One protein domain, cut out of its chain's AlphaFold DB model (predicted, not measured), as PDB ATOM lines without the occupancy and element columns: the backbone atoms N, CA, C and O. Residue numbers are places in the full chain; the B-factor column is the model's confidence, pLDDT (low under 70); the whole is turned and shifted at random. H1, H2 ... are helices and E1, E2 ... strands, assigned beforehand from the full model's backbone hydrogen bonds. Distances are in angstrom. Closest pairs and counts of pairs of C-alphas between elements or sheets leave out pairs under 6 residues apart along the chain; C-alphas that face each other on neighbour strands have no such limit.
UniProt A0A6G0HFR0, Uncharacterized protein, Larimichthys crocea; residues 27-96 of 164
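Overview. This is residues 27 to 96 of the 164 residues of an uncharacterized protein of Larimichthys crocea (UniProt A0A6G0HFR0). With little regular structure, this is a loose, flat, open chain: helix H1 and the 33-residue loop that folds back from its end form one part, and H2 leads away from it into a tail, residues 86 to 96, that sticks out. The short strand E1 lies between, near the start of H1. The printed part has 70 residues with H1, E1 and H2 in that order; the class is mostly helix, with 27 residues in named elements. The radius of gyration of the C-alphas is 15.9 A, and the spans are 47 by 34 by 13 A.

Along the chain. H1, residues 29 to 42, measures 20.0 A and begins at C-alpha 29 (-110.346, 4.302, 9.458). E1 is residues 76 to 78. H2, residues 81 to 90, measures 14.7 A and ends at C-alpha 90 (-110.262, 8.624, -18.814).

Arrangement. H1 and H2 are apart. The closest C-alphas of H1 and E1, Ile 29 and Met 76, are 6.0 A apart. E1 pairs with no named strand, but residues 27 to 28 pair antiparallel with its residues 76 to 77. Every O i to N i+4 pair is within hydrogen-bond range in H1, and 5 of 6 in H2.

Size, cuts and confidence. The farthest C-alphas, Phe 45 and Glu 95, are 47.1 A apart. The printed part has no cut. The link H1 to E1 is long; E1 to H2 is tight. Residues 85 to 96 have pLDDT under 70.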
ATOM      1  N   VAL A  27    -113.829   2.709   3.457       90.94
ATOM      2  CA  VAL A  27    -112.674   2.189   4.197       90.94
ATOM      3  C   VAL A  27    -112.889   2.347   5.700       90.94
ATOM      4  O   VAL A  27    -113.414   3.367   6.155       90.94
ATOM      5  N   ASN A  28    -112.454   1.358   6.483       92.50
ATOM      6  CA  ASN A  28    -112.440   1.465   7.940       92.50
ATOM      7  C   ASN A  28    -111.193   2.244   8.394       92.50
ATOM      8  O   ASN A  28    -110.056   1.814   8.193       92.50
ATOM      9  N   ILE A  29    -111.413   3.410   9.002       92.12
ATOM     10  CA  ILE A  29    -110.346   4.302   9.458       92.12
ATOM     11  C   ILE A  29    -109.590   3.695  10.644       92.12
ATOM     12  O   ILE A  29    -108.364   3.781  10.680       92.12
ATOM     13  N   GLU A  30    -110.293   3.108  11.616       92.25
ATOM     14  CA  GLU A  30    -109.649   2.528  12.806       92.25
ATOM     15  C   GLU A  30    -108.732   1.388  12.423       92.25
ATOM     16  O   GLU A  30    -107.552   1.410  12.754       92.25
ATOM     17  N   GLU A  31    -109.256   0.446  11.647       92.56
ATOM     18  CA  GLU A  31    -108.511  -0.733  11.230       92.56
ATOM     19  C   GLU A  31    -107.234  -0.355  10.468       92.56
ATOM     20  O   GLU A  31    -106.162  -0.921  10.708       92.56
ATOM     21  N   PHE A  32    -107.330   0.638   9.577       92.94
ATOM     22  CA  PHE A  32    -106.184   1.130   8.825       92.94
ATOM     23  C   PHE A  32    -105.116   1.731   9.746       92.94
ATOM     24  O   PHE A  32    -103.942   1.359   9.663       92.94
ATOM     25  N   TRP A  33    -105.496   2.646  10.640       92.38
ATOM     26  CA  TRP A  33    -104.526   3.329  11.499       92.38
ATOM     27  C   TRP A  33    -103.976   2.443  12.617       92.38
ATOM     28  O   TRP A  33    -102.792   2.568  12.938       92.38
ATOM     29  N   ASP A  34    -104.762   1.498  13.131       93.50
ATOM     30  CA  ASP A  34    -104.288   0.459  14.049       93.50
ATOM     31  C   ASP A  34    -103.226  -0.418  13.373       93.50
ATOM     32  O   ASP A  34    -102.171  -0.694  13.954       93.50
ATOM     33  N   SER A  35    -103.441  -0.783  12.107       93.06
ATOM     34  CA  SER A  35    -102.467  -1.547  11.320       93.06
ATOM     35  C   SER A  35    -101.189  -0.753  11.050       93.06
ATOM     36  O   SER A  35    -100.087  -1.289  11.186       93.06
ATOM     37  N   VAL A  36    -101.302   0.542  10.738       92.00
ATOM     38  CA  VAL A  36    -100.141   1.437  10.575       92.00
ATOM     39  C   VAL A  36     -99.369   1.572  11.888       92.00
ATOM     40  O   VAL A  36     -98.138   1.504  11.892       92.00
ATOM     41  N   GLN A  37    -100.066   1.727  13.014       93.00
ATOM     42  CA  GLN A  37     -99.442   1.784  14.333       93.00
ATOM     43  C   GLN A  37     -98.682   0.489  14.638       93.00
ATOM     44  O   GLN A  37     -97.540   0.535  15.104       93.00
ATOM     45  N   LEU A  38     -99.277  -0.662  14.332       93.44
ATOM     46  CA  LEU A  38     -98.658  -1.962  14.554       93.44
ATOM     47  C   LEU A  38     -97.439  -2.186  13.646       93.44
ATOM     48  O   LEU A  38     -96.413  -2.673  14.126       93.44
ATOM     49  N   GLU A  39     -97.496  -1.746  12.381       92.62
ATOM     50  CA  GLU A  39     -96.328  -1.715  11.492       92.62
ATOM     51  C   GLU A  39     -95.199  -0.873  12.094       92.62
ATOM     52  O   GLU A  39     -94.031  -1.269  12.059       92.62
ATOM     53  N   MET A  40     -95.530   0.306  12.624       91.31
ATOM     54  CA  MET A  40     -94.551   1.228  13.196       91.31
ATOM     55  C   MET A  40     -93.873   0.639  14.431       91.31
ATOM     56  O   MET A  40     -92.649   0.718  14.541       91.31
ATOM     57  N   ILE A  41     -94.640   0.008  15.321       92.69
ATOM     58  CA  ILE A  41     -94.115  -0.659  16.518       92.69
ATOM     59  C   ILE A  41     -93.213  -1.832  16.120       92.69
ATOM     60  O   ILE A  41     -92.101  -1.966  16.637       92.69
ATOM     61  N   SER A  42     -93.640  -2.665  15.168       91.62
ATOM     62  CA  SER A  42     -92.914  -3.885  14.804       91.62
ATOM     63  C   SER A  42     -91.559  -3.633  14.135       91.62
ATOM     64  O   SER A  42     -90.689  -4.504  14.189       91.62
ATOM     65  N   ARG A  43     -91.313  -2.429  13.597       88.69
ATOM     66  CA  ARG A  43     -89.987  -2.010  13.096       88.69
ATOM     67  C   ARG A  43     -88.893  -2.066  14.165       88.69
ATOM     68  O   ARG A  43     -87.735  -2.266  13.814       88.69
ATOM     69  N   GLY A  44     -89.246  -1.916  15.444       89.62
ATOM     70  CA  GLY A  44     -88.307  -2.079  16.559       89.62
ATOM     71  C   GLY A  44     -87.951  -3.539  16.867       89.62
ATOM     72  O   GLY A  44     -86.940  -3.792  17.515       89.62
ATOM     73  N   PHE A  45     -88.752  -4.496  16.387       89.12
ATOM     74  CA  PHE A  45     -88.638  -5.920  16.725       89.12
ATOM     75  C   PHE A  45     -88.219  -6.797  15.538       89.12
ATOM     76  O   PHE A  45     -87.658  -7.873  15.738       89.12
ATOM     77  N   VAL A  46     -88.471  -6.360  14.300       87.81
ATOM     78  CA  VAL A  46     -88.224  -7.147  13.085       87.81
ATOM     79  C   VAL A  46     -87.256  -6.422  12.154       87.81
ATOM     80  O   VAL A  46     -87.493  -5.294  11.724       87.81
ATOM     81  N   GLN A  47     -86.170  -7.101  11.777       80.81
ATOM     82  CA  GLN A  47     -85.198  -6.567  10.825       80.81
ATOM     83  C   GLN A  47     -85.719  -6.678   9.385       80.81
ATOM     84  O   GLN A  47     -85.634  -7.730   8.746       80.81
ATOM     85  N   GLY A  48     -86.219  -5.555   8.865       72.75
ATOM     86  CA  GLY A  48     -86.605  -5.376   7.466       72.75
ATOM     87  C   GLY A  48     -88.102  -5.548   7.195       72.75
ATOM     88  O   GLY A  48     -88.741  -6.488   7.664       72.75
ATOM     89  N   ARG A  49     -88.659  -4.654   6.363       72.25
ATOM     90  CA  ARG A  49     -90.102  -4.588   6.050       72.25
ATOM     91  C   ARG A  49     -90.651  -5.873   5.425       72.25
ATOM     92  O   ARG A  49     -91.786  -6.231   5.693       72.25
ATOM     93  N   ALA A  50     -89.846  -6.591   4.639       75.31
ATOM     94  CA  ALA A  50     -90.267  -7.834   3.983       75.31
ATOM     95  C   ALA A  50     -90.546  -8.989   4.962       75.31
ATOM     96  O   ALA A  50     -91.266  -9.917   4.617       75.31
ATOM     97  N   LYS A  51     -89.976  -8.935   6.172       81.62
ATOM     98  CA  LYS A  51     -90.188  -9.931   7.231       81.62
ATOM     99  C   LYS A  51     -91.257  -9.495   8.237       81.62
ATOM    100  O   LYS A  51     -91.550 -10.232   9.170       81.62
ATOM    101  N   ASN A  52     -91.802  -8.287   8.077       86.50
ATOM    102  CA  ASN A  52     -92.782  -7.716   8.985       86.50
ATOM    103  C   ASN A  52     -94.190  -8.193   8.611       86.50
ATOM    104  O   ASN A  52     -94.740  -7.749   7.605       86.50
ATOM    105  N   SER A  53     -94.786  -9.050   9.441       87.88
ATOM    106  CA  SER A  53     -96.158  -9.543   9.248       87.88
ATOM    107  C   SER A  53     -97.217  -8.440   9.285       87.88
ATOM    108  O   SER A  53     -98.303  -8.627   8.751       87.88
ATOM    109  N   PHE A  54     -96.899  -7.289   9.881       89.31
ATOM    110  CA  PHE A  54     -97.793  -6.135   9.988       89.31
ATOM    111  C   PHE A  54     -97.533  -5.087   8.904       89.31
ATOM    112  O   PHE A  54     -97.921  -3.939   9.061       89.31
ATOM    113  N   SER A  55     -96.819  -5.428   7.824       87.25
ATOM    114  CA  SER A  55     -96.527  -4.453   6.771       87.25
ATOM    115  C   SER A  55     -97.815  -3.971   6.096       87.25
ATOM    116  O   SER A  55     -98.457  -4.743   5.379       87.25
ATOM    117  N   VAL A  56     -98.142  -2.689   6.240       87.94
ATOM    118  CA  VAL A  56     -99.204  -2.035   5.480       87.94
ATOM    119  C   VAL A  56     -98.635  -1.682   4.111       87.94
ATOM    120  O   VAL A  56     -97.601  -1.015   3.990       87.94
ATOM    121  N   ARG A  57     -99.269  -2.180   3.047       83.31
ATOM    122  CA  ARG A  57     -98.887  -1.872   1.664       83.31
ATOM    123  C   ARG A  57     -99.790  -0.773   1.107       83.31
ATOM    124  O   ARG A  57    -100.976  -0.779   1.422       83.31
ATOM    125  N   PRO A  58     -99.264   0.128   0.261       79.62
ATOM    126  CA  PRO A  58    -100.104   1.084  -0.447       79.62
ATOM    127  C   PRO A  58    -101.172   0.353  -1.274       79.62
ATOM    128  O   PRO A  58    -100.836  -0.525  -2.071       79.62
ATOM    129  N   SER A  59    -102.439   0.700  -1.066       82.75
ATOM    130  CA  SER A  59    -103.589   0.170  -1.802       82.75
ATOM    131  C   SER A  59    -104.710   1.204  -1.800       82.75
ATOM    132  O   SER A  59    -104.899   1.894  -0.801       82.75
ATOM    133  N   PHE A  60    -105.472   1.291  -2.891       83.00
ATOM    134  CA  PHE A  60    -106.678   2.119  -2.939       83.00
ATOM    135  C   PHE A  60    -107.833   1.529  -2.115       83.00
ATOM    136  O   PHE A  60    -108.644   2.279  -1.579       83.00
ATOM    137  N   GLU A  61    -107.875   0.206  -1.956       85.88
ATOM    138  CA  GLU A  61    -108.889  -0.479  -1.140       85.88
ATOM    139  C   GLU A  61    -108.635  -0.331   0.365       85.88
ATOM    140  O   GLU A  61    -109.539  -0.492   1.178       85.88
ATOM    141  N   TYR A  62    -107.384  -0.059   0.746       85.44
ATOM    142  CA  TYR A  62    -106.934  -0.115   2.133       85.44
ATOM    143  C   TYR A  62    -106.076   1.103   2.474       85.44
ATOM    144  O   TYR A  62    -104.875   1.014   2.739       85.44
ATOM    145  N   TRP A  63    -106.720   2.267   2.404       86.38
ATOM    146  CA  TRP A  63    -106.154   3.563   2.756       86.38
ATOM    147  C   TRP A  63    -107.238   4.435   3.382       86.38
ATOM    148  O   TRP A  63    -108.192   4.808   2.703       86.38
ATOM    149  N   GLY A  64    -107.067   4.810   4.652       87.75
ATOM    150  CA  GLY A  64    -108.000   5.676   5.379       87.75
ATOM    151  C   GLY A  64    -107.429   7.070   5.673       87.75
ATOM    152  O   GLY A  64    -106.269   7.180   6.077       87.75
ATOM    153  N   PRO A  65    -108.209   8.161   5.531       86.56
ATOM    154  CA  PRO A  65    -107.791   9.475   6.019       86.56
ATOM    155  C   PRO A  65    -107.650   9.466   7.550       86.56
ATOM    156  O   PRO A  65    -108.347   8.724   8.240       86.56
ATOM    157  N   TRP A  66    -106.772  10.301   8.116       86.94
ATOM    158  CA  TRP A  66    -106.761  10.498   9.569       86.94
ATOM    159  C   TRP A  66    -107.902  11.431   9.970       86.94
ATOM    160  O   TRP A  66    -107.871  12.626   9.672       86.94
ATOM    161  N   ILE A  67    -108.899  10.884  10.664       88.94
ATOM    162  CA  ILE A  67    -110.014  11.644  11.229       88.94
ATOM    163  C   ILE A  67    -110.212  11.185  12.670       88.94
ATOM    164  O   ILE A  67    -110.407   9.995  12.928       88.94
ATOM    165  N   GLY A  68    -110.160  12.130  13.608       88.81
ATOM    166  CA  GLY A  68    -110.283  11.833  15.032       88.81
ATOM    167  C   GLY A  68    -111.634  11.204  15.380       88.81
ATOM    168  O   GLY A  68    -112.667  11.597  14.838       88.81
ATOM    169  N   LYS A  69    -111.635  10.262  16.332       89.12
ATOM    170  CA  LYS A  69    -112.831   9.519  16.781       89.12
ATOM    171  C   LYS A  69    -114.015  10.422  17.124       89.12
ATOM    172  O   LYS A  69    -115.139  10.134  16.744       89.12
ATOM    173  N   ASN A  70    -113.745  11.547  17.786       91.62
ATOM    174  CA  ASN A  70    -114.780  12.479  18.245       91.62
ATOM    175  C   ASN A  70    -115.237  13.477  17.169       91.62
ATOM    176  O   ASN A  70    -116.162  14.246  17.408       91.62
ATOM    177  N   THR A  71    -114.576  13.515  16.010       89.62
ATOM    178  CA  THR A  71    -114.880  14.458  14.920       89.62
ATOM    179  C   THR A  71    -115.543  13.779  13.725       89.62
ATOM    180  O   THR A  71    -115.766  14.426  12.706       89.62
ATOM    181  N   ARG A  72    -115.839  12.481  13.824       87.88
ATOM    182  CA  ARG A  72    -116.473  11.690  12.767       87.88
ATOM    183  C   ARG A  72    -117.717  10.981  13.284       87.88
ATOM    184  O   ARG A  72    -117.813  10.663  14.463       87.88
ATOM    185  N   GLN A  73    -118.660  10.736  12.380       88.06
ATOM    186  CA  GLN A  73    -119.937  10.090  12.697       88.06
ATOM    187  C   GLN A  73    -119.832   8.556  12.778       88.06
ATOM    188  O   GLN A  73    -120.653   7.925  13.433       88.06
ATOM    189  N   SER A  74    -118.841   7.960  12.108       90.81
ATOM    190  CA  SER A  74    -118.642   6.509  12.003       90.81
ATOM    191  C   SER A  74    -117.151   6.175  11.890       90.81
ATOM    192  O   SER A  74    -116.321   7.063  11.698       90.81
ATOM    193  N   GLU A  75    -116.800   4.897  12.024       91.81
ATOM    194  CA  GLU A  75    -115.459   4.358  11.743       91.81
ATOM    195  C   GLU A  75    -115.184   4.217  10.243       91.81
ATOM    196  O   GLU A  75    -114.028   4.123   9.835       91.81
ATOM    197  N   MET A  76    -116.235   4.256   9.424       91.81
ATOM    198  CA  MET A  76    -116.134   4.220   7.969       91.81
ATOM    199  C   MET A  76    -115.930   5.628   7.400       91.81
ATOM    200  O   MET A  76    -116.592   6.580   7.823       91.81
ATOM    201  N   ALA A  77    -115.052   5.754   6.408       89.62
ATOM    202  CA  ALA A  77    -114.913   6.953   5.584       89.62
ATOM    203  C   ALA A  77    -114.816   6.603   4.103       89.62
ATOM    204  O   ALA A  77    -114.494   5.480   3.734       89.62
ATOM    205  N   LEU A  78    -115.077   7.601   3.261       87.44
ATOM    206  CA  LEU A  78    -114.908   7.495   1.819       87.44
ATOM    207  C   LEU A  78    -113.468   7.852   1.443       87.44
ATOM    208  O   LEU A  78    -113.018   8.980   1.651       87.44
ATOM    209  N   ASN A  79    -112.758   6.896   0.862       85.69
ATOM    210  CA  ASN A  79    -111.550   7.129   0.097       85.69
ATOM    211  C   ASN A  79    -111.957   7.518  -1.327       85.69
ATOM    212  O   ASN A  79    -112.449   6.678  -2.063       85.69
ATOM    213  N   THR A  80    -111.750   8.769  -1.731       80.81
ATOM    214  CA  THR A  80    -112.045   9.241  -3.101       80.81
ATOM    215  C   THR A  80    -110.809   9.263  -4.000       80.81
ATOM    216  O   THR A  80    -110.898   9.580  -5.185       80.81
ATOM    217  N   GLU A  81    -109.630   8.912  -3.474       77.94
ATOM    218  CA  GLU A  81    -108.386   8.932  -4.253       77.94
ATOM    219  C   GLU A  81    -108.380   7.868  -5.365       77.94
ATOM    220  O   GLU A  81    -107.762   8.088  -6.407       77.94
ATOM    221  N   PHE A  82    -109.107   6.753  -5.202       77.88
ATOM    222  CA  PHE A  82    -109.201   5.712  -6.238       77.88
ATOM    223  C   PHE A  82    -109.900   6.212  -7.512       77.88
ATOM    224  O   PHE A  82    -109.507   5.853  -8.623       77.88
ATOM    225  N   GLU A  83    -110.886   7.101  -7.375       75.06
ATOM    226  CA  GLU A  83    -111.604   7.674  -8.515       75.06
ATOM    227  C   GLU A  83    -110.707   8.601  -9.339       75.06
ATOM    228  O   GLU A  83    -110.840   8.666 -10.560       75.06
ATOM    229  N   LYS A  84    -109.740   9.275  -8.702       71.94
ATOM    230  CA  LYS A  84    -108.772  10.123  -9.413       71.94
ATOM    231  C   LYS A  84    -107.862   9.304 -10.321       71.94
ATOM    232  O   LYS A  84    -107.547   9.761 -11.415       71.94
ATOM    233  N   ALA A  85    -107.479   8.094  -9.911       64.62
ATOM    234  CA  ALA A  85    -106.677   7.197 -10.744       64.62
ATOM    235  C   ALA A  85    -107.455   6.710 -11.981       64.62
ATOM    236  O   ALA A  85    -106.901   6.644 -13.079       64.62
ATOM    237  N   ILE A  86    -108.753   6.428 -11.830       60.84
ATOM    238  CA  ILE A  86    -109.639   6.065 -12.948       60.84
ATOM    239  C   ILE A  86    -109.879   7.280 -13.859       60.84
ATOM    240  O   ILE A  86    -109.781   7.174 -15.082       60.84
ATOM    241  N   SER A  87    -110.120   8.456 -13.274       52.94
ATOM    242  CA  SER A  87    -110.353   9.707 -14.001       52.94
ATOM    243  C   SER A  87    -109.120  10.178 -14.785       52.94
ATOM    244  O   SER A  87    -109.259  10.649 -15.913       52.94
ATOM    245  N   ALA A  88    -107.910   9.986 -14.254       52.81
ATOM    246  CA  ALA A  88    -106.655  10.253 -14.964       52.81
ATOM    247  C   ALA A  88    -106.466   9.338 -16.190       52.81
ATOM    248  O   ALA A  88    -105.927   9.756 -17.215       52.81
ATOM    249  N   LYS A  89    -106.972   8.097 -16.134       52.25
ATOM    250  CA  LYS A  89    -107.005   7.198 -17.300       52.25
ATOM    251  C   LYS A  89    -108.045   7.627 -18.340       52.25
ATOM    252  O   LYS A  89    -107.832   7.386 -19.526       52.25
ATOM    253  N   SER A  90    -109.152   8.250 -17.923       46.09
ATOM    254  CA  SER A  90    -110.262   8.624 -18.814       46.09
ATOM    255  C   SER A  90    -110.192  10.053 -19.367       46.09
ATOM    256  O   SER A  90    -110.783  10.329 -20.408       46.09
ATOM    257  N   SER A  91    -109.517  10.980 -18.685       42.06
ATOM    258  CA  SER A  91    -109.432  12.393 -19.066       42.06
ATOM    259  C   SER A  91    -108.002  12.752 -19.440       42.06
ATOM    260  O   SER A  91    -107.147  12.738 -18.575       42.06
ATOM    261  N   THR A  92    -107.760  13.030 -20.731       43.94
ATOM    262  CA  THR A  92    -106.686  13.870 -21.331       43.94
ATOM    263  C   THR A  92    -105.205  13.719 -20.907       43.94
ATOM    264  O   THR A  92    -104.331  14.096 -21.681       43.94
ATOM    265  N   GLU A  93    -104.850  13.115 -19.773       41.16
ATOM    266  CA  GLU A  93    -103.502  12.672 -19.406       41.16
ATOM    267  C   GLU A  93    -103.084  11.420 -20.183       41.16
ATOM    268  O   GLU A  93    -101.893  11.231 -20.427       41.16
ATOM    269  N   ALA A  94    -104.034  10.625 -20.685       38.59
ATOM    270  CA  ALA A  94    -103.751   9.546 -21.632       38.59
ATOM    271  C   ALA A  94    -103.081  10.056 -22.930       38.59
ATOM    272  O   ALA A  94    -102.233   9.367 -23.497       38.59
ATOM    273  N   GLU A  95    -103.374  11.289 -23.366       39.44
ATOM    274  CA  GLU A  95    -102.724  11.897 -24.542       39.44
ATOM    275  C   GLU A  95    -101.297  12.398 -24.260       39.44
ATOM    276  O   GLU A  95    -100.493  12.543 -25.187       39.44
ATOM    277  N   VAL A  96    -100.958  12.645 -22.990       41.75
ATOM    278  CA  VAL A  96     -99.606  13.052 -22.567       41.75
ATOM    279  C   VAL A  96     -98.762  11.837 -22.153       41.75
ATOM    280  O   VAL A  96     -97.543  11.856 -22.315       41.75
TER     281      VAL A  96